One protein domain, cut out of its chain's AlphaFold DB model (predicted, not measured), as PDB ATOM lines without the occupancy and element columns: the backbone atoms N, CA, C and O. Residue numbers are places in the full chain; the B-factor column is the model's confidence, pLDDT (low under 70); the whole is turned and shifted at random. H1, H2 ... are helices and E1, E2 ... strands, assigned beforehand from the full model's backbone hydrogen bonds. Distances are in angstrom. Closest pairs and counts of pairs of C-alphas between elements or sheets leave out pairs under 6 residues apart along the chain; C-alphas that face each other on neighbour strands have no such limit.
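Overview. This is residues 2 to 16, 60 to 78 and 93 to 194 of the 382 residues of an uncharacterized protein of Pycnococcus provasolii (UniProt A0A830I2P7). A twisted sheet of four strands has two helices, H1 and H2, packed over one face, with no named helix over the other face. H3 packs on residues 71 to 75 of H1, and H4 follows it at the far side of H1 from the sheet's other strands. The printed part has 136 residues, with four named helices and four named strands in the order E1 H1 E2 H2 E3 E4 H3 H4; the sheet's order is E1 - E2 - E4 - E3, all antiparallel, and the class is mixed, helices and strands. The whole is compact, with a radius of gyration of the C-alphas of 16.3 A and spans of 47 by 42 by 27 A.

Arrangement. In the sheet, E1, residues 4 to 13, and E3, residues 148 to 156, are edge strands; E2, residues 98 to 106, and E4, residues 159 to 167, are inner strands. Backbone pairs within hydrogen-bond range include N 13 and O 98 at 2.8 A between E1 and E2, N 101 and O 164 at 2.8 A between E2 and E4, and N 154 and O 161 at 2.8 A in the hairpin E3 and E4. H1, residues 62 to 75, is over E1 at a height over the sheet of 9.7 A and runs along the strands, at 23 degrees to E1 on the local plane. H2, residues 121 to 138, is on the same face at a height over the sheet of 9.4 A, over E2 and E4 and only just not over E3, on which 2 of its C-alphas fall; it runs slantwise to the strands, at 48 degrees to E4 on the local plane. E2, H2 and E3 form a split strand-helix-strand unit, two strands running the same way with E4 between them, and its crossover is right-handed. With residues 131 to 138 alone, H2 touches H1 at a steep tilt of 43 degrees, the same way; the closest C-alphas, of Arg 67 and Val 134, are 6.9 A apart. H3, residues 175 to 181, touches H1, the closest C-alphas being those of Thr 71 and Leu 179 at 6.9 A. H4, residues 184 to 192, is close to H1 but not clearly touching, with the C-alphas of Thr 68 and Val 187 7.7 A apart. Every O i to N i+4 pair is within hydrogen-bond range in H1 and H3, against 12 of 14 in H2 and 4 of 5 in H4.

Along the chain. E1 is 27.0 A long from C-alpha 4 at (121.822, 172.480, 82.368), E2 25.6 A, E3 23.1 A and E4 26.0 A. H2 is 26.2 A long, H1 19.9 A, H3 10.0 A and H4 12.7 A, ending at C-alpha 192 at (129.764, 153.947, 90.443).

Size, cuts and confidence. The C-alphas of Gly 113 and Ala 177, 48.1 A apart, are the two farthest apart. Residues 17 to 59 and 79 to 92 are not printed; the gaps between C-alphas are 37.0 A and 16.1 A. The link from E2 to H2 is long, 14 residues. Mean pLDDT of the printed part is 70.3, and 56 residues are under 70, among them residues 109 to 119 and 173 to 194.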
ATOM      1  N   PRO A   2     114.682 174.288  80.339       55.66
ATOM      2  CA  PRO A   2     115.638 173.829  81.343       55.66
ATOM      3  C   PRO A   2     117.054 174.286  80.965       55.66
ATOM      4  O   PRO A   2     117.470 174.170  79.816       55.66
ATOM      5  N   VAL A   3     117.790 174.847  81.923       56.22
ATOM      6  CA  VAL A   3     119.209 175.186  81.752       56.22
ATOM      7  C   VAL A   3     120.021 174.125  82.476       56.22
ATOM      8  O   VAL A   3     119.864 173.955  83.683       56.22
ATOM      9  N   SER A   4     120.883 173.412  81.748       64.31
ATOM     10  CA  SER A   4     121.822 172.480  82.368       64.31
ATOM     11  C   SER A   4     123.027 173.249  82.919       64.31
ATOM     12  O   SER A   4     123.634 174.074  82.229       64.31
ATOM     13  N   MET A   5     123.353 173.017  84.188       63.47
ATOM     14  CA  MET A   5     124.503 173.623  84.858       63.47
ATOM     15  C   MET A   5     125.473 172.523  85.273       63.47
ATOM     16  O   MET A   5     125.088 171.581  85.967       63.47
ATOM     17  N   SER A   6     126.736 172.658  84.875       65.62
ATOM     18  CA  SER A   6     127.808 171.740  85.250       65.62
ATOM     19  C   SER A   6     129.016 172.499  85.801       65.62
ATOM     20  O   SER A   6     129.326 173.625  85.407       65.62
ATOM     21  N   VAL A   7     129.715 171.880  86.754       62.53
ATOM     22  CA  VAL A   7     131.023 172.355  87.214       62.53
ATOM     23  C   VAL A   7     132.063 171.708  86.308       62.53
ATOM     24  O   VAL A   7     132.358 170.530  86.468       62.53
ATOM     25  N   ALA A   8     132.597 172.450  85.334       63.03
ATOM     26  CA  ALA A   8     133.530 171.875  84.360       63.03
ATOM     27  C   ALA A   8     134.889 171.526  84.969       63.03
ATOM     28  O   ALA A   8     135.506 170.531  84.592       63.03
ATOM     29  N   SER A   9     135.407 172.389  85.848       71.31
ATOM     30  CA  SER A   9     136.710 172.164  86.475       71.31
ATOM     31  C   SER A   9     136.934 173.039  87.701       71.31
ATOM     32  O   SER A   9     136.493 174.192  87.774       71.31
ATOM     33  N   MET A  10     137.711 172.502  88.636       67.56
ATOM     34  CA  MET A  10     138.265 173.231  89.767       67.56
ATOM     35  C   MET A  10     139.788 173.089  89.764       67.56
ATOM     36  O   MET A  10     140.330 172.047  89.397       67.56
ATOM     37  N   SER A  11     140.495 174.163  90.118       71.62
ATOM     38  CA  SER A  11     141.959 174.157  90.159       71.62
ATOM     39  C   SER A  11     142.500 175.067  91.256       71.62
ATOM     40  O   SER A  11     141.992 176.171  91.472       71.62
ATOM     41  N   VAL A  12     143.566 174.618  91.920       68.44
ATOM     42  CA  VAL A  12     144.332 175.427  92.874       68.44
ATOM     43  C   VAL A  12     145.465 176.116  92.121       68.44
ATOM     44  O   VAL A  12     146.346 175.478  91.545       68.44
ATOM     45  N   VAL A  13     145.447 177.444  92.108       68.19
ATOM     46  CA  VAL A  13     146.500 178.276  91.535       68.19
ATOM     47  C   VAL A  13     147.413 178.725  92.668       68.19
ATOM     48  O   VAL A  13     147.164 179.739  93.322       68.19
ATOM     49  N   ARG A  14     148.497 177.974  92.880       62.38
ATOM     50  CA  ARG A  14     149.567 178.383  93.794       62.38
ATOM     51  C   ARG A  14     150.447 179.438  93.124       62.38
ATOM     52  O   ARG A  14     150.957 179.196  92.023       62.38
ATOM     53  N   PRO A  15     150.675 180.606  93.738       47.41
ATOM     54  CA  PRO A  15     151.695 181.516  93.251       47.41
ATOM     55  C   PRO A  15     153.060 180.864  93.467       47.41
ATOM     56  O   PRO A  15     153.503 180.676  94.594       47.41
ATOM     57  N   SER A  16     153.746 180.507  92.379       44.50
ATOM     58  CA  SER A  16     155.082 179.912  92.456       44.50
ATOM     59  C   SER A  16     156.017 180.790  93.301       44.50
ATOM     60  O   SER A  16     156.135 181.987  93.017       44.50
ATOM     61  N   ALA A  60     119.700 169.822  91.237       68.62
ATOM     62  CA  ALA A  60     119.788 168.737  92.203       68.62
ATOM     63  C   ALA A  60     121.230 168.199  92.284       68.62
ATOM     64  O   ALA A  60     121.870 167.902  91.270       68.62
ATOM     65  N   GLY A  61     121.758 168.125  93.508       75.94
ATOM     66  CA  GLY A  61     123.108 167.629  93.773       75.94
ATOM     67  C   GLY A  61     124.253 168.600  93.457       75.94
ATOM     68  O   GLY A  61     125.400 168.167  93.399       75.94
ATOM     69  N   PHE A  62     124.010 169.901  93.249       77.75
ATOM     70  CA  PHE A  62     125.102 170.871  93.077       77.75
ATOM     71  C   PHE A  62     126.039 170.918  94.290       77.75
ATOM     72  O   PHE A  62     127.251 170.758  94.134       77.75
ATOM     73  N   ARG A  63     125.480 171.084  95.497       76.62
ATOM     74  CA  ARG A  63     126.247 171.066  96.752       76.62
ATOM     75  C   ARG A  63     127.055 169.788  96.928       76.62
ATOM     76  O   ARG A  63     128.244 169.885  97.207       76.62
ATOM     77  N   SER A  64     126.450 168.613  96.734       76.94
ATOM     78  CA  SER A  64     127.161 167.335  96.883       76.94
ATOM     79  C   SER A  64     128.290 167.200  95.862       76.94
ATOM     80  O   SER A  64     129.414 166.912  96.252       76.94
ATOM     81  N   LYS A  65     128.057 167.528  94.584       77.94
ATOM     82  CA  LYS A  65     129.095 167.492  93.534       77.94
ATOM     83  C   LYS A  65     130.253 168.450  93.812       77.94
ATOM     84  O   LYS A  65     131.413 168.072  93.655       77.94
ATOM     85  N   LEU A  66     129.954 169.685  94.223       78.50
ATOM     86  CA  LEU A  66     130.974 170.675  94.571       78.50
ATOM     87  C   LEU A  66     131.780 170.226  95.795       78.50
ATOM     88  O   LEU A  66     133.003 170.352  95.805       78.50
ATOM     89  N   ARG A  67     131.094 169.658  96.792       80.38
ATOM     90  CA  ARG A  67     131.705 169.073  97.983       80.38
ATOM     91  C   ARG A  67     132.659 167.945  97.593       80.38
ATOM     92  O   ARG A  67     133.831 168.030  97.932       80.38
ATOM     93  N   THR A  68     132.219 166.969  96.797       75.25
ATOM     94  CA  THR A  68     133.064 165.867  96.302       75.25
ATOM     95  C   THR A  68     134.279 166.373  95.520       75.25
ATOM     96  O   THR A  68     135.392 165.910  95.746       75.25
ATOM     97  N   ALA A  69     134.108 167.368  94.645       73.94
ATOM     98  CA  ALA A  69     135.215 167.952  93.884       73.94
ATOM     99  C   ALA A  69     136.272 168.618  94.785       73.94
ATOM    100  O   ALA A  69     137.472 168.444  94.568       73.94
ATOM    101  N   LEU A  70     135.834 169.368  95.801       75.50
ATOM    102  CA  LEU A  70     136.717 169.986  96.793       75.50
ATOM    103  C   LEU A  70     137.425 168.929  97.642       75.50
ATOM    104  O   LEU A  70     138.632 169.022  97.850       75.50
ATOM    105  N   THR A  71     136.691 167.906  98.067       72.62
ATOM    106  CA  THR A  71     137.206 166.759  98.810       72.62
ATOM    107  C   THR A  71     138.354 166.076  98.058       72.62
ATOM    108  O   THR A  71     139.436 165.935  98.623       72.62
ATOM    109  N   ILE A  72     138.172 165.752  96.770       70.38
ATOM    110  CA  ILE A  72     139.220 165.140  95.928       70.38
ATOM    111  C   ILE A  72     140.427 166.078  95.768       70.38
ATOM    112  O   ILE A  72     141.579 165.655  95.858       70.38
ATOM    113  N   LEU A  73     140.183 167.373  95.542       71.62
ATOM    114  CA  LEU A  73     141.261 168.347  95.359       71.62
ATOM    115  C   LEU A  73     142.151 168.503  96.593       71.62
ATOM    116  O   LEU A  73     143.338 168.791  96.443       71.62
ATOM    117  N   PHE A  74     141.584 168.371  97.791       70.00
ATOM    118  CA  PHE A  74     142.334 168.514  99.033       70.00
ATOM    119  C   PHE A  74     142.922 167.189  99.533       70.00
ATOM    120  O   PHE A  74     144.014 167.227 100.101       70.00
ATOM    121  N   SER A  75     142.310 166.036  99.245       63.59
ATOM    122  CA  SER A  75     142.872 164.725  99.608       63.59
ATOM    123  C   SER A  75     144.157 164.397  98.841       63.59
ATOM    124  O   SER A  75     145.129 163.947  99.441       63.59
ATOM    125  N   GLU A  76     144.241 164.727  97.547       56.62
ATOM    126  CA  GLU A  76     145.468 164.519  96.754       56.62
ATOM    127  C   GLU A  76     146.662 165.373  97.222       56.62
ATOM    128  O   GLU A  76     147.796 165.157  96.789       56.62
ATOM    129  N   THR A  77     146.434 166.376  98.078       52.22
ATOM    130  CA  THR A  77     147.505 167.267  98.548       52.22
ATOM    131  C   THR A  77     148.217 166.793  99.810       52.22
ATOM    132  O   THR A  77     149.170 167.456 100.229       52.22
ATOM    133  N   GLY A  78     147.823 165.653 100.383       43.66
ATOM    134  CA  GLY A  78     148.442 165.109 101.585       43.66
ATOM    135  C   GLY A  78     148.609 163.598 101.533       43.66
ATOM    136  O   GLY A  78     147.764 162.889 102.060       43.66
ATOM    137  N   ASP A  93     152.957 180.817 103.876       46.28
ATOM    138  CA  ASP A  93     153.051 180.513 102.438       46.28
ATOM    139  C   ASP A  93     151.726 180.039 101.819       46.28
ATOM    140  O   ASP A  93     151.546 180.166 100.609       46.28
ATOM    141  N   VAL A  94     150.767 179.585 102.635       47.31
ATOM    142  CA  VAL A  94     149.423 179.167 102.179       47.31
ATOM    143  C   VAL A  94     148.492 180.366 101.944       47.31
ATOM    144  O   VAL A  94     147.602 180.299 101.101       47.31
ATOM    145  N   ALA A  95     148.765 181.510 102.585       50.56
ATOM    146  CA  ALA A  95     147.956 182.737 102.535       50.56
ATOM    147  C   ALA A  95     147.887 183.428 101.152       50.56
ATOM    148  O   ALA A  95     147.410 184.559 101.027       50.56
ATOM    149  N   LYS A  96     148.413 182.799 100.096       61.84
ATOM    150  CA  LYS A  96     148.371 183.318  98.723       61.84
ATOM    151  C   LYS A  96     147.760 182.343  97.725       61.84
ATOM    152  O   LYS A  96     147.700 182.682  96.538       61.84
ATOM    153  N   ASP A  97     147.319 181.172  98.172       72.88
ATOM    154  CA  ASP A  97     146.692 180.209  97.283       72.88
ATOM    155  C   ASP A  97     145.362 180.776  96.772       72.88
ATOM    156  O   ASP A  97     144.557 181.361  97.502       72.88
ATOM    157  N   ARG A  98     145.173 180.686  95.454       80.38
ATOM    158  CA  ARG A  98     143.945 181.118  94.788       80.38
ATOM    159  C   ARG A  98     143.211 179.895  94.290       80.38
ATOM    160  O   ARG A  98     143.758 179.132  93.498       80.38
ATOM    161  N   LEU A  99     141.969 179.730  94.710       84.12
ATOM    162  CA  LEU A  99     141.113 178.667  94.205       84.12
ATOM    163  C   LEU A  99     140.321 179.208  93.023       84.12
ATOM    164  O   LEU A  99     139.679 180.249  93.130       84.12
ATOM    165  N   ARG A 100     140.394 178.538  91.876       85.81
ATOM    166  CA  ARG A 100     139.616 178.910  90.694       85.81
ATOM    167  C   ARG A 100     138.580 177.833  90.410       85.81
ATOM    168  O   ARG A 100     138.941 176.703  90.082       85.81
ATOM    169  N   CYS A 101     137.312 178.216  90.496       86.50
ATOM    170  CA  CYS A 101     136.163 177.409  90.120       86.50
ATOM    171  C   CYS A 101     135.655 177.864  88.747       86.50
ATOM    172  O   CYS A 101     135.502 179.062  88.508       86.50
ATOM    173  N   THR A 102     135.436 176.923  87.829       86.00
ATOM    174  CA  THR A 102     134.881 177.213  86.503       86.00
ATOM    175  C   THR A 102     133.524 176.535  86.363       86.00
ATOM    176  O   THR A 102     133.444 175.310  86.287       86.00
ATOM    177  N   LEU A 103     132.467 177.342  86.316       84.94
ATOM    178  CA  LEU A 103     131.094 176.911  86.081       84.94
ATOM    179  C   LEU A 103     130.781 177.031  84.593       84.94
ATOM    180  O   LEU A 103     131.059 178.060  83.977       84.94
ATOM    181  N   THR A 104     130.194 175.992  84.019       84.88
ATOM    182  CA  THR A 104     129.781 175.959  82.618       84.88
ATOM    183  C   THR A 104     128.289 175.712  82.530       84.88
ATOM    184  O   THR A 104     127.772 174.723  83.041       84.88
ATOM    185  N   PHE A 105     127.603 176.624  81.862       82.81
ATOM    186  CA  PHE A 105     126.189 176.519  81.549       82.81
ATOM    187  C   PHE A 105     126.084 176.187  80.074       82.81
ATOM    188  O   PHE A 105     126.465 177.007  79.234       82.81
ATOM    189  N   ASP A 106     125.603 174.987  79.780       82.12
ATOM    190  CA  ASP A 106     125.358 174.537  78.417       82.12
ATOM    191  C   ASP A 106     123.846 174.603  78.170       82.12
ATOM    192  O   ASP A 106     123.053 174.053  78.947       82.12
ATOM    193  N   ARG A 107     123.427 175.312  77.116       77.06
ATOM    194  CA  ARG A 107     122.069 175.161  76.576       77.06
ATOM    195  C   ARG A 107     122.209 174.386  75.278       77.06
ATOM    196  O   ARG A 107     122.474 174.977  74.234       77.06
ATOM    197  N   SER A 108     122.012 173.075  75.364       71.44
ATOM    198  CA  SER A 108     121.987 172.183  74.202       71.44
ATOM    199  C   SER A 108     120.938 172.600  73.167       71.44
ATOM    200  O   SER A 108     121.154 172.405  71.976       71.44
ATOM    201  N   ASP A 109     119.853 173.238  73.616       67.69
ATOM    202  CA  ASP A 109     118.654 173.452  72.798       67.69
ATOM    203  C   ASP A 109     118.491 174.905  72.320       67.69
ATOM    204  O   ASP A 109     117.528 175.228  71.628       67.69
ATOM    205  N   ALA A 110     119.399 175.810  72.700       65.12
ATOM    206  CA  ALA A 110     119.309 177.206  72.284       65.12
ATOM    207  C   ALA A 110     119.848 177.382  70.862       65.12
ATOM    208  O   ALA A 110     120.977 176.981  70.555       65.12
ATOM    209  N   MET A 111     119.061 178.040  70.009       65.19
ATOM    210  CA  MET A 111     119.534 178.454  68.694       65.19
ATOM    211  C   MET A 111     120.712 179.432  68.858       65.19
ATOM    212  O   MET A 111     120.671 180.316  69.724       65.19
ATOM    213  N   PRO A 112     121.781 179.294  68.051       58.84
ATOM    214  CA  PRO A 112     122.926 180.194  68.110       58.84
ATOM    215  C   PRO A 112     122.463 181.628  67.812       58.84
ATOM    216  O   PRO A 112     122.047 181.927  66.698       58.84
ATOM    217  N   GLY A 113     122.508 182.502  68.823       60.56
ATOM    218  CA  GLY A 113     122.058 183.899  68.731       60.56
ATOM    219  C   GLY A 113     121.046 184.332  69.799       60.56
ATOM    220  O   GLY A 113     120.976 185.512  70.102       60.56
ATOM    221  N   GLU A 114     120.337 183.407  70.457       62.88
ATOM    222  CA  GLU A 114     119.392 183.739  71.550       62.88
ATOM    223  C   GLU A 114     120.048 183.787  72.944       62.88
ATOM    224  O   GLU A 114     119.389 183.830  73.986       62.88
ATOM    225  N   PHE A 115     121.378 183.769  72.997       61.59
ATOM    226  CA  PHE A 115     122.132 183.696  74.247       61.59
ATOM    227  C   PHE A 115     122.304 185.049  74.963       61.59
ATOM    228  O   PHE A 115     123.113 185.147  75.890       61.59
ATOM    229  N   ASP A 116     121.530 186.069  74.596       56.34
ATOM    230  CA  ASP A 116     121.666 187.437  75.114       56.34
ATOM    231  C   ASP A 116     121.072 187.670  76.503       56.34
ATOM    232  O   ASP A 116     121.315 188.712  77.111       56.34
ATOM    233  N   THR A 117     120.408 186.680  77.105       59.94
ATOM    234  CA  THR A 117     120.120 186.758  78.540       59.94
ATOM    235  C   THR A 117     121.415 186.471  79.288       59.94
ATOM    236  O   THR A 117     121.729 185.313  79.601       59.94
ATOM    237  N   ASN A 118     122.241 187.501  79.513       62.91
ATOM    238  CA  ASN A 118     123.188 187.508  80.628       62.91
ATOM    239  C   ASN A 118     122.476 186.868  81.821       62.91
ATOM    240  O   ASN A 118     121.303 187.165  82.039       62.91
ATOM    241  N   LEU A 119     123.122 185.920  82.520       67.06
ATOM    242  CA  LEU A 119     122.559 185.573  83.822       67.06
ATOM    243  C   LEU A 119     122.468 186.902  84.558       67.06
ATOM    244  O   LEU A 119     123.466 187.630  84.590       67.06
ATOM    245  N   ASP A 120     121.275 187.231  85.046       71.88
ATOM    246  CA  ASP A 120     121.077 188.460  85.796       71.88
ATOM    247  C   ASP A 120     122.165 188.534  86.866       71.88
ATOM    248  O   ASP A 120     122.538 187.510  87.445       71.88
ATOM    249  N   ALA A 121     122.728 189.720  87.096       72.56
ATOM    250  CA  ALA A 121     123.810 189.882  88.069       72.56
ATOM    251  C   ALA A 121     123.440 189.245  89.425       72.56
ATOM    252  O   ALA A 121     124.244 188.525  90.009       72.56
ATOM    253  N   SER A 122     122.165 189.349  89.811       76.12
ATOM    254  CA  SER A 122     121.574 188.695  90.984       76.12
ATOM    255  C   SER A 122     121.719 187.169  91.000       76.12
ATOM    256  O   SER A 122     121.939 186.573  92.050       76.12
ATOM    257  N   ALA A 123     121.622 186.503  89.851       78.75
ATOM    258  CA  ALA A 123     121.811 185.064  89.741       78.75
ATOM    259  C   ALA A 123     123.272 184.656  89.965       78.75
ATOM    260  O   ALA A 123     123.543 183.610  90.560       78.75
ATOM    261  N   LEU A 124     124.211 185.477  89.491       78.94
ATOM    262  CA  LEU A 124     125.637 185.265  89.724       78.94
ATOM    263  C   LEU A 124     126.011 185.518  91.175       78.94
ATOM    264  O   LEU A 124     126.790 184.737  91.719       78.94
ATOM    265  N   ASP A 125     125.409 186.522  91.804       80.00
ATOM    266  CA  ASP A 125     125.602 186.803  93.224       80.00
ATOM    267  C   ASP A 125     125.159 185.598  94.060       80.00
ATOM    268  O   ASP A 125     125.973 185.031  94.790       80.00
ATOM    269  N   VAL A 126     123.946 185.078  93.828       84.69
ATOM    270  CA  VAL A 126     123.432 183.875  94.512       84.69
ATOM    271  C   VAL A 126     124.329 182.654  94.282       84.69
ATOM    272  O   VAL A 126     124.587 181.878  95.206       84.69
ATOM    273  N   LEU A 127     124.822 182.443  93.058       81.75
ATOM    274  CA  LEU A 127     125.742 181.340  92.770       81.75
ATOM    275  C   LEU A 127     127.087 181.521  93.478       81.75
ATOM    276  O   LEU A 127     127.648 180.548  93.984       81.75
ATOM    277  N   SER A 128     127.598 182.747  93.525       83.38
ATOM    278  CA  SER A 128     128.866 183.061  94.173       83.38
ATOM    279  C   SER A 128     128.787 182.865  95.686       83.38
ATOM    280  O   SER A 128     129.661 182.201  96.243       83.38
ATOM    281  N   GLU A 129     127.697 183.301  96.323       86.19
ATOM    282  CA  GLU A 129     127.416 183.084  97.744       86.19
ATOM    283  C   GLU A 129     127.316 181.593  98.069       86.19
ATOM    284  O   GLU A 129     127.870 181.126  99.062       86.19
ATOM    285  N   ARG A 130     126.665 180.802  97.206       86.00
ATOM    286  CA  ARG A 130     126.561 179.347  97.397       86.00
ATOM    287  C   ARG A 130     127.906 178.647  97.263       86.00
ATOM    288  O   ARG A 130     128.236 177.810  98.101       86.00
ATOM    289  N   VAL A 131     128.691 178.984  96.238       86.62
ATOM    290  CA  VAL A 131     130.047 178.433  96.076       86.62
ATOM    291  C   VAL A 131     130.912 178.820  97.272       86.62
ATOM    292  O   VAL A 131     131.615 177.969  97.810       86.62
ATOM    293  N   GLN A 132     130.819 180.067  97.734       86.75
ATOM    294  CA  GLN A 132     131.534 180.552  98.908       86.75
ATOM    295  C   GLN A 132     131.110 179.818 100.185       86.75
ATOM    296  O   GLN A 132     131.976 179.414 100.960       86.75
ATOM    297  N   SER A 133     129.809 179.597 100.384       87.75
ATOM    298  CA  SER A 133     129.270 178.845 101.519       87.75
ATOM    299  C   SER A 133     129.864 177.443 101.575       87.75
ATOM    300  O   SER A 133     130.396 177.057 102.611       87.75
ATOM    301  N   VAL A 134     129.845 176.702 100.463       86.25
ATOM    302  CA  VAL A 134     130.419 175.348 100.415       86.25
ATOM    303  C   VAL A 134     131.936 175.392 100.589       86.25
ATOM    304  O   VAL A 134     132.497 174.609 101.346       86.25
ATOM    305  N   MET A 135     132.628 176.338  99.950       84.75
ATOM    306  CA  MET A 135     134.075 176.494 100.120       84.75
ATOM    307  C   MET A 135     134.474 176.796 101.565       84.75
ATOM    308  O   MET A 135     135.517 176.319 102.011       84.75
ATOM    309  N   SER A 136     133.649 177.540 102.305       85.94
ATOM    310  CA  SER A 136     133.909 177.874 103.706       85.94
ATOM    311  C   SER A 136     133.913 176.651 104.632       85.94
ATOM    312  O   SER A 136     134.501 176.705 105.712       85.94
ATOM    313  N   GLU A 137     133.323 175.524 104.216       87.06
ATOM    314  CA  GLU A 137     133.393 174.248 104.945       87.06
ATOM    315  C   GLU A 137     134.814 173.661 104.924       87.06
ATOM    316  O   GLU A 137     135.265 173.091 105.914       87.06
ATOM    317  N   PHE A 138     135.545 173.868 103.826       82.00
ATOM    318  CA  PHE A 138     136.875 173.300 103.589       82.00
ATOM    319  C   PHE A 138     138.006 174.287 103.862       82.00
ATOM    320  O   PHE A 138     139.133 173.905 104.182       82.00
ATOM    321  N   VAL A 139     137.722 175.575 103.702       85.62
ATOM    322  CA  VAL A 139     138.731 176.622 103.628       85.62
ATOM    323  C   VAL A 139     138.322 177.806 104.493       85.62
ATOM    324  O   VAL A 139     137.210 178.315 104.402       85.62
ATOM    325  N   GLU A 140     139.242 178.281 105.324       85.31
ATOM    326  CA  GLU A 140     139.151 179.593 105.949       85.31
ATOM    327  C   GLU A 140     139.402 180.656 104.878       85.31
ATOM    328  O   GLU A 140     140.484 180.763 104.283       85.31
ATOM    329  N   LEU A 141     138.356 181.423 104.610       81.56
ATOM    330  CA  LEU A 141     138.410 182.604 103.771       81.56
ATOM    331  C   LEU A 141     139.039 183.758 104.571       81.56
ATOM    332  O   LEU A 141     138.873 183.807 105.793       81.56
ATOM    333  N   PRO A 142     139.796 184.665 103.929       78.69
ATOM    334  CA  PRO A 142     140.375 185.806 104.628       78.69
ATOM    335  C   PRO A 142     139.268 186.669 105.244       78.69
ATOM    336  O   PRO A 142     138.299 186.993 104.568       78.69
ATOM    337  N   MET A 143     139.433 187.043 106.516       68.31
ATOM    338  CA  MET A 143     138.542 187.997 107.196       68.31
ATOM    339  C   MET A 143     138.733 189.423 106.657       68.31
ATOM    340  O   MET A 143     137.806 190.230 106.673       68.31
ATOM    341  N   ASP A 144     139.930 189.715 106.139       75.44
ATOM    342  CA  ASP A 144     140.301 191.024 105.610       75.44
ATOM    343  C   ASP A 144     140.011 191.108 104.100       75.44
ATOM    344  O   ASP A 144     140.882 190.873 103.253       75.44
ATOM    345  N   GLY A 145     138.767 191.458 103.768       74.69
ATOM    346  CA  GLY A 145     138.314 191.803 102.416       74.69
ATOM    347  C   GLY A 145     137.524 190.712 101.692       74.69
ATOM    348  O   GLY A 145     137.261 189.641 102.232       74.69
ATOM    349  N   ASP A 146     137.145 191.000 100.444       75.50
ATOM    350  CA  ASP A 146     136.277 190.106  99.677       75.50
ATOM    351  C   ASP A 146     136.991 188.784  99.344       75.50
ATOM    352  O   ASP A 146     138.057 188.774  98.703       75.50
ATOM    353  N   PRO A 147     136.419 187.636  99.749       76.62
ATOM    354  CA  PRO A 147     137.003 186.333  99.465       76.62
ATOM    355  C   PRO A 147     136.920 185.985  97.982       76.62
ATOM    356  O   PRO A 147     137.783 185.269  97.468       76.62
ATOM    357  N   LEU A 148     135.918 186.518  97.285       78.50
ATOM    358  CA  LEU A 148     135.790 186.460  95.840       78.50
ATOM    359  C   LEU A 148     136.616 187.586  95.208       78.50
ATOM    360  O   LEU A 148     136.355 188.767  95.387       78.50
ATOM    361  N   VAL A 149     137.642 187.206  94.459       75.38
ATOM    362  CA  VAL A 149     138.616 188.134  93.870       75.38
ATOM    363  C   VAL A 149     138.170 188.641  92.512       75.38
ATOM    364  O   VAL A 149     138.512 189.756  92.128       75.38
ATOM    365  N   ASP A 150     137.567 187.758  91.720       83.12
ATOM    366  CA  ASP A 150     137.355 187.991  90.299       83.12
ATOM    367  C   ASP A 150     136.286 187.035  89.768       83.12
ATOM    368  O   ASP A 150     136.368 185.817  89.983       83.12
ATOM    369  N   VAL A 151     135.321 187.595  89.042       85.75
ATOM    370  CA  VAL A 151     134.304 186.867  88.287       85.75
ATOM    371  C   VAL A 151     134.521 187.190  86.822       85.75
ATOM    372  O   VAL A 151     134.317 188.317  86.378       85.75
ATOM    373  N   LYS A 152     134.939 186.190  86.047       87.25
ATOM    374  CA  LYS A 152     135.095 186.340  84.597       87.25
ATOM    375  C   LYS A 152     134.068 185.508  83.872       87.25
ATOM    376  O   LYS A 152     134.138 184.283  83.907       87.25
ATOM    377  N   GLN A 153     133.183 186.184  83.162       88.75
ATOM    378  CA  GLN A 153     132.274 185.560  82.221       88.75
ATOM    379  C   GLN A 153     132.931 185.467  80.842       88.75
ATOM    380  O   GLN A 153     133.589 186.400  80.375       88.75
ATOM    381  N   ARG A 154     132.762 184.323  80.185       85.62
ATOM    382  CA  ARG A 154     133.106 184.098  78.781       85.62
ATOM    383  C   ARG A 154     131.962 183.365  78.105       85.62
ATOM    384  O   ARG A 154     131.327 182.514  78.720       85.62
ATOM    385  N   VAL A 155     131.714 183.694  76.847       84.50
ATOM    386  CA  VAL A 155     130.750 182.984  76.005       84.50
ATOM    387  C   VAL A 155     131.548 182.193  74.973       84.50
ATOM    388  O   VAL A 155     132.383 182.761  74.272       84.50
ATOM    389  N   GLU A 156     131.342 180.879  74.929       85.31
ATOM    390  CA  GLU A 156     132.037 179.938  74.047       85.31
ATOM    391  C   GLU A 156     130.992 179.124  73.267       85.31
ATOM    392  O   GLU A 156     130.558 178.056  73.696       85.31
ATOM    393  N   GLY A 157     130.538 179.651  72.125       86.12
ATOM    394  CA  GLY A 157     129.445 179.046  71.352       86.12
ATOM    395  C   GLY A 157     128.133 179.049  72.142       86.12
ATOM    396  O   GLY A 157     127.711 180.098  72.622       86.12
ATOM    397  N   ASN A 158     127.533 177.870  72.330       82.19
ATOM    398  CA  ASN A 158     126.305 177.681  73.118       82.19
ATOM    399  C   ASN A 158     126.571 177.507  74.627       82.19
ATOM    400  O   ASN A 158     125.706 177.055  75.377       82.19
ATOM    401  N   ARG A 159     127.783 177.850  75.083       82.94
ATOM    402  CA  ARG A 159     128.199 177.716  76.480       82.94
ATOM    403  C   ARG A 159     128.499 179.067  77.093       82.94
ATOM    404  O   ARG A 159     129.242 179.873  76.534       82.94
ATOM    405  N   LYS A 160     127.992 179.287  78.304       83.69
ATOM    406  CA  LYS A 160     128.435 180.376  79.179       83.69
ATOM    407  C   LYS A 160     129.360 179.814  80.243       83.69
ATOM    408  O   LYS A 160     128.989 178.921  80.995       83.69
ATOM    409  N   VAL A 161     130.574 180.343  80.295       85.81
ATOM    410  CA  VAL A 161     131.631 179.914  81.205       85.81
ATOM    411  C   VAL A 161     131.880 181.023  82.221       85.81
ATOM    412  O   VAL A 161     132.319 182.113  81.856       85.81
ATOM    413  N   TYR A 162     131.648 180.743  83.498       87.12
ATOM    414  CA  TYR A 162     131.957 181.646  84.604       87.12
ATOM    415  C   TYR A 162     133.170 181.126  85.360       87.12
ATOM    416  O   TYR A 162     133.182 180.013  85.869       87.12
ATOM    417  N   SER A 163     134.219 181.933  85.422       88.62
ATOM    418  CA  SER A 163     135.403 181.671  86.234       88.62
ATOM    419  C   SER A 163     135.336 182.495  87.512       88.62
ATOM    420  O   SER A 163     135.561 183.703  87.462       88.62
ATOM    421  N   LEU A 164     135.082 181.832  88.636       88.12
ATOM    422  CA  LEU A 164     135.099 182.404  89.979       88.12
ATOM    423  C   LEU A 164     136.476 182.158  90.600       88.12
ATOM    424  O   LEU A 164     136.947 181.019  90.647       88.12
ATOM    425  N   SER A 165     137.153 183.216  91.039       87.88
ATOM    426  CA  SER A 165     138.466 183.113  91.686       87.88
ATOM    427  C   SER A 165     138.373 183.551  93.139       87.88
ATOM    428  O   SER A 165     138.030 184.695  93.398       87.88
ATOM    429  N   PHE A 166     138.747 182.680  94.067       86.75
ATOM    430  CA  PHE A 166     138.689 182.920  95.505       86.75
ATOM    431  C   PHE A 166     140.087 183.013  96.115       86.75
ATOM    432  O   PHE A 166     141.012 182.312  95.688       86.75
ATOM    433  N   ARG A 167     140.252 183.872  97.123       85.50
ATOM    434  CA  ARG A 167     141.430 183.887  98.000       85.50
ATOM    435  C   ARG A 167     141.228 182.893  99.129       85.50
ATOM    436  O   ARG A 167     140.205 182.913  99.803       85.50
ATOM    437  N   VAL A 168     142.237 182.064  99.342       84.88
ATOM    438  CA  VAL A 168     142.284 181.100 100.436       84.88
ATOM    439  C   VAL A 168     143.246 181.630 101.489       84.88
ATOM    440  O   VAL A 168     144.403 181.902 101.171       84.88
ATOM    441  N   ALA A 169     142.779 181.798 102.729       82.62
ATOM    442  CA  ALA A 169     143.669 182.141 103.835       82.62
ATOM    443  C   ALA A 169     144.325 180.878 104.399       82.62
ATOM    444  O   ALA A 169     145.549 180.818 104.531       82.62
ATOM    445  N   ARG A 170     143.519 179.850 104.686       81.75
ATOM    446  CA  ARG A 170     143.992 178.585 105.256       81.75
ATOM    447  C   ARG A 170     143.049 177.440 104.902       81.75
ATOM    448  O   ARG A 170     141.844 177.630 104.853       81.75
ATOM    449  N   VAL A 171     143.573 176.238 104.679       81.06
ATOM    450  CA  VAL A 171     142.741 175.026 104.560       81.06
ATOM    451  C   VAL A 171     142.418 174.519 105.967       81.06
ATOM    452  O   VAL A 171     143.321 174.437 106.806       81.06
ATOM    453  N   LYS A 172     141.146 174.217 106.250       82.88
ATOM    454  CA  LYS A 172     140.731 173.731 107.572       82.88
ATOM    455  C   LYS A 172     141.317 172.332 107.814       82.88
ATOM    456  O   LYS A 172     141.200 171.473 106.946       82.88
ATOM    457  N   PRO A 173     141.905 172.060 108.993       69.06
ATOM    458  CA  PRO A 173     142.535 170.769 109.284       69.06
ATOM    459  C   PRO A 173     141.537 169.601 109.391       69.06
ATOM    460  O   PRO A 173     141.933 168.449 109.275       69.06
ATOM    461  N   ASN A 174     140.242 169.880 109.578       60.72
ATOM    462  CA  ASN A 174     139.212 168.850 109.766       60.72
ATOM    463  C   ASN A 174     138.661 168.268 108.455       60.72
ATOM    464  O   ASN A 174     137.794 167.397 108.504       60.72
ATOM    465  N   VAL A 175     139.150 168.716 107.294       59.28
ATOM    466  CA  VAL A 175     138.766 168.109 106.011       59.28
ATOM    467  C   VAL A 175     139.159 166.628 105.987       59.28
ATOM    468  O   VAL A 175     138.364 165.807 105.539       59.28
ATOM    469  N   ASP A 176     140.294 166.268 106.592       51.25
ATOM    470  CA  ASP A 176     140.756 164.877 106.711       51.25
ATOM    471  C   ASP A 176     139.826 164.009 107.580       51.25
ATOM    472  O   ASP A 176     139.702 162.807 107.350       51.25
ATOM    473  N   ALA A 177     139.135 164.598 108.564       54.12
ATOM    474  CA  ALA A 177     138.176 163.881 109.407       54.12
ATOM    475  C   ALA A 177     136.848 163.631 108.673       54.12
ATOM    476  O   ALA A 177     136.330 162.520 108.715       54.12
ATOM    477  N   GLY A 178     136.347 164.625 107.929       50.97
ATOM    478  CA  GLY A 178     135.158 164.458 107.083       50.97
ATOM    479  C   GLY A 178     135.395 163.541 105.875       50.97
ATOM    480  O   GLY A 178     134.489 162.824 105.466       50.97
ATOM    481  N   LEU A 179     136.619 163.521 105.334       48.97
ATOM    482  CA  LEU A 179     137.090 162.553 104.331       48.97
ATOM    483  C   LEU A 179     137.061 161.115 104.864       48.97
ATOM    484  O   LEU A 179     136.655 160.205 104.148       48.97
ATOM    485  N   ARG A 180     137.473 160.921 106.123       51.31
ATOM    486  CA  ARG A 180     137.451 159.614 106.795       51.31
ATOM    487  C   ARG A 180     136.036 159.143 107.120       51.31
ATOM    488  O   ARG A 180     135.764 157.961 106.958       51.31
ATOM    489  N   GLU A 181     135.146 160.042 107.539       51.78
ATOM    490  CA  GLU A 181     133.730 159.709 107.767       51.78
ATOM    491  C   GLU A 181     132.982 159.378 106.473       51.78
ATOM    492  O   GLU A 181     132.112 158.515 106.486       51.78
ATOM    493  N   LEU A 182     133.335 160.019 105.353       49.50
ATOM    494  CA  LEU A 182     132.743 159.711 104.050       49.50
ATOM    495  C   LEU A 182     133.205 158.374 103.466       49.50
ATOM    496  O   LEU A 182     132.622 157.963 102.471       49.50
ATOM    497  N   GLY A 183     134.198 157.707 104.068       38.56
ATOM    498  CA  GLY A 183     134.710 156.405 103.646       38.56
ATOM    499  C   GLY A 183     135.265 156.416 102.218       38.56
ATOM    500  O   GLY A 183     134.572 156.716 101.249       38.56
ATOM    501  N   GLU A 184     136.514 156.000 102.033       46.56
ATOM    502  CA  GLU A 184     137.049 155.772 100.681       46.56
ATOM    503  C   GLU A 184     136.146 154.828  99.856       46.56
ATOM    504  O   GLU A 184     136.080 154.949  98.638       46.56
ATOM    505  N   GLU A 185     135.351 153.969 100.499       44.91
ATOM    506  CA  GLU A 185     134.352 153.138  99.825       44.91
ATOM    507  C   GLU A 185     133.088 153.891  99.386       44.91
ATOM    508  O   GLU A 185     132.571 153.587  98.315       44.91
ATOM    509  N   GLN A 186     132.569 154.877 100.128       45.75
ATOM    510  CA  GLN A 186     131.262 155.483  99.813       45.75
ATOM    511  C   GLN A 186     131.354 156.493  98.663       45.75
ATOM    512  O   GLN A 186     130.486 156.509  97.797       45.75
ATOM    513  N   VAL A 187     132.448 157.257  98.581       45.72
ATOM    514  CA  VAL A 187     132.690 158.217  97.485       45.72
ATOM    515  C   VAL A 187     132.887 157.511  96.137       45.72
ATOM    516  O   VAL A 187     132.444 158.018  95.107       45.72
ATOM    517  N   TRP A 188     133.512 156.330  96.134       40.41
ATOM    518  CA  TRP A 188     133.682 155.515  94.926       40.41
ATOM    519  C   TRP A 188     132.447 154.670  94.612       40.41
ATOM    520  O   TRP A 188     132.108 154.520  93.441       40.41
ATOM    521  N   SER A 189     131.740 154.178  95.633       40.56
ATOM    522  CA  SER A 189     130.480 153.454  95.451       40.56
ATOM    523  C   SER A 189     129.413 154.374  94.880       40.56
ATOM    524  O   SER A 189     128.893 154.082  93.822       40.56
ATOM    525  N   GLU A 190     129.156 155.538  95.474       40.09
ATOM    526  CA  GLU A 190     128.098 156.459  95.029       40.09
ATOM    527  C   GLU A 190     128.396 157.095  93.653       40.09
ATOM    528  O   GLU A 190     127.481 157.458  92.913       40.09
ATOM    529  N   ALA A 191     129.672 157.166  93.256       39.16
ATOM    530  CA  ALA A 191     130.078 157.540  91.899       39.16
ATOM    531  C   ALA A 191     129.897 156.407  90.863       39.16
ATOM    532  O   ALA A 191     129.831 156.695  89.667       39.16
ATOM    533  N   MET A 192     129.812 155.144  91.300       33.97
ATOM    534  CA  MET A 192     129.764 153.947  90.443       33.97
ATOM    535  C   MET A 192     128.454 153.140  90.563       33.97
ATOM    536  O   MET A 192     128.198 152.282  89.722       33.97
ATOM    537  N   SER A 193     127.601 153.409  91.555       40.69
ATOM    538  CA  SER A 193     126.328 152.725  91.803       40.69
ATOM    539  C   SER A 193     125.135 153.665  91.611       40.69
ATOM    540  O   SER A 193     124.400 154.011  92.534       40.69
ATOM    541  N   ALA A 194     124.881 154.028  90.355       33.66
ATOM    542  CA  ALA A 194     123.519 154.370  89.960       33.66
ATOM    543  C   ALA A 194     122.646 153.102  90.087       33.66
ATOM    544  O   ALA A 194     123.053 152.046  89.587       33.66
TER     545      ALA A 194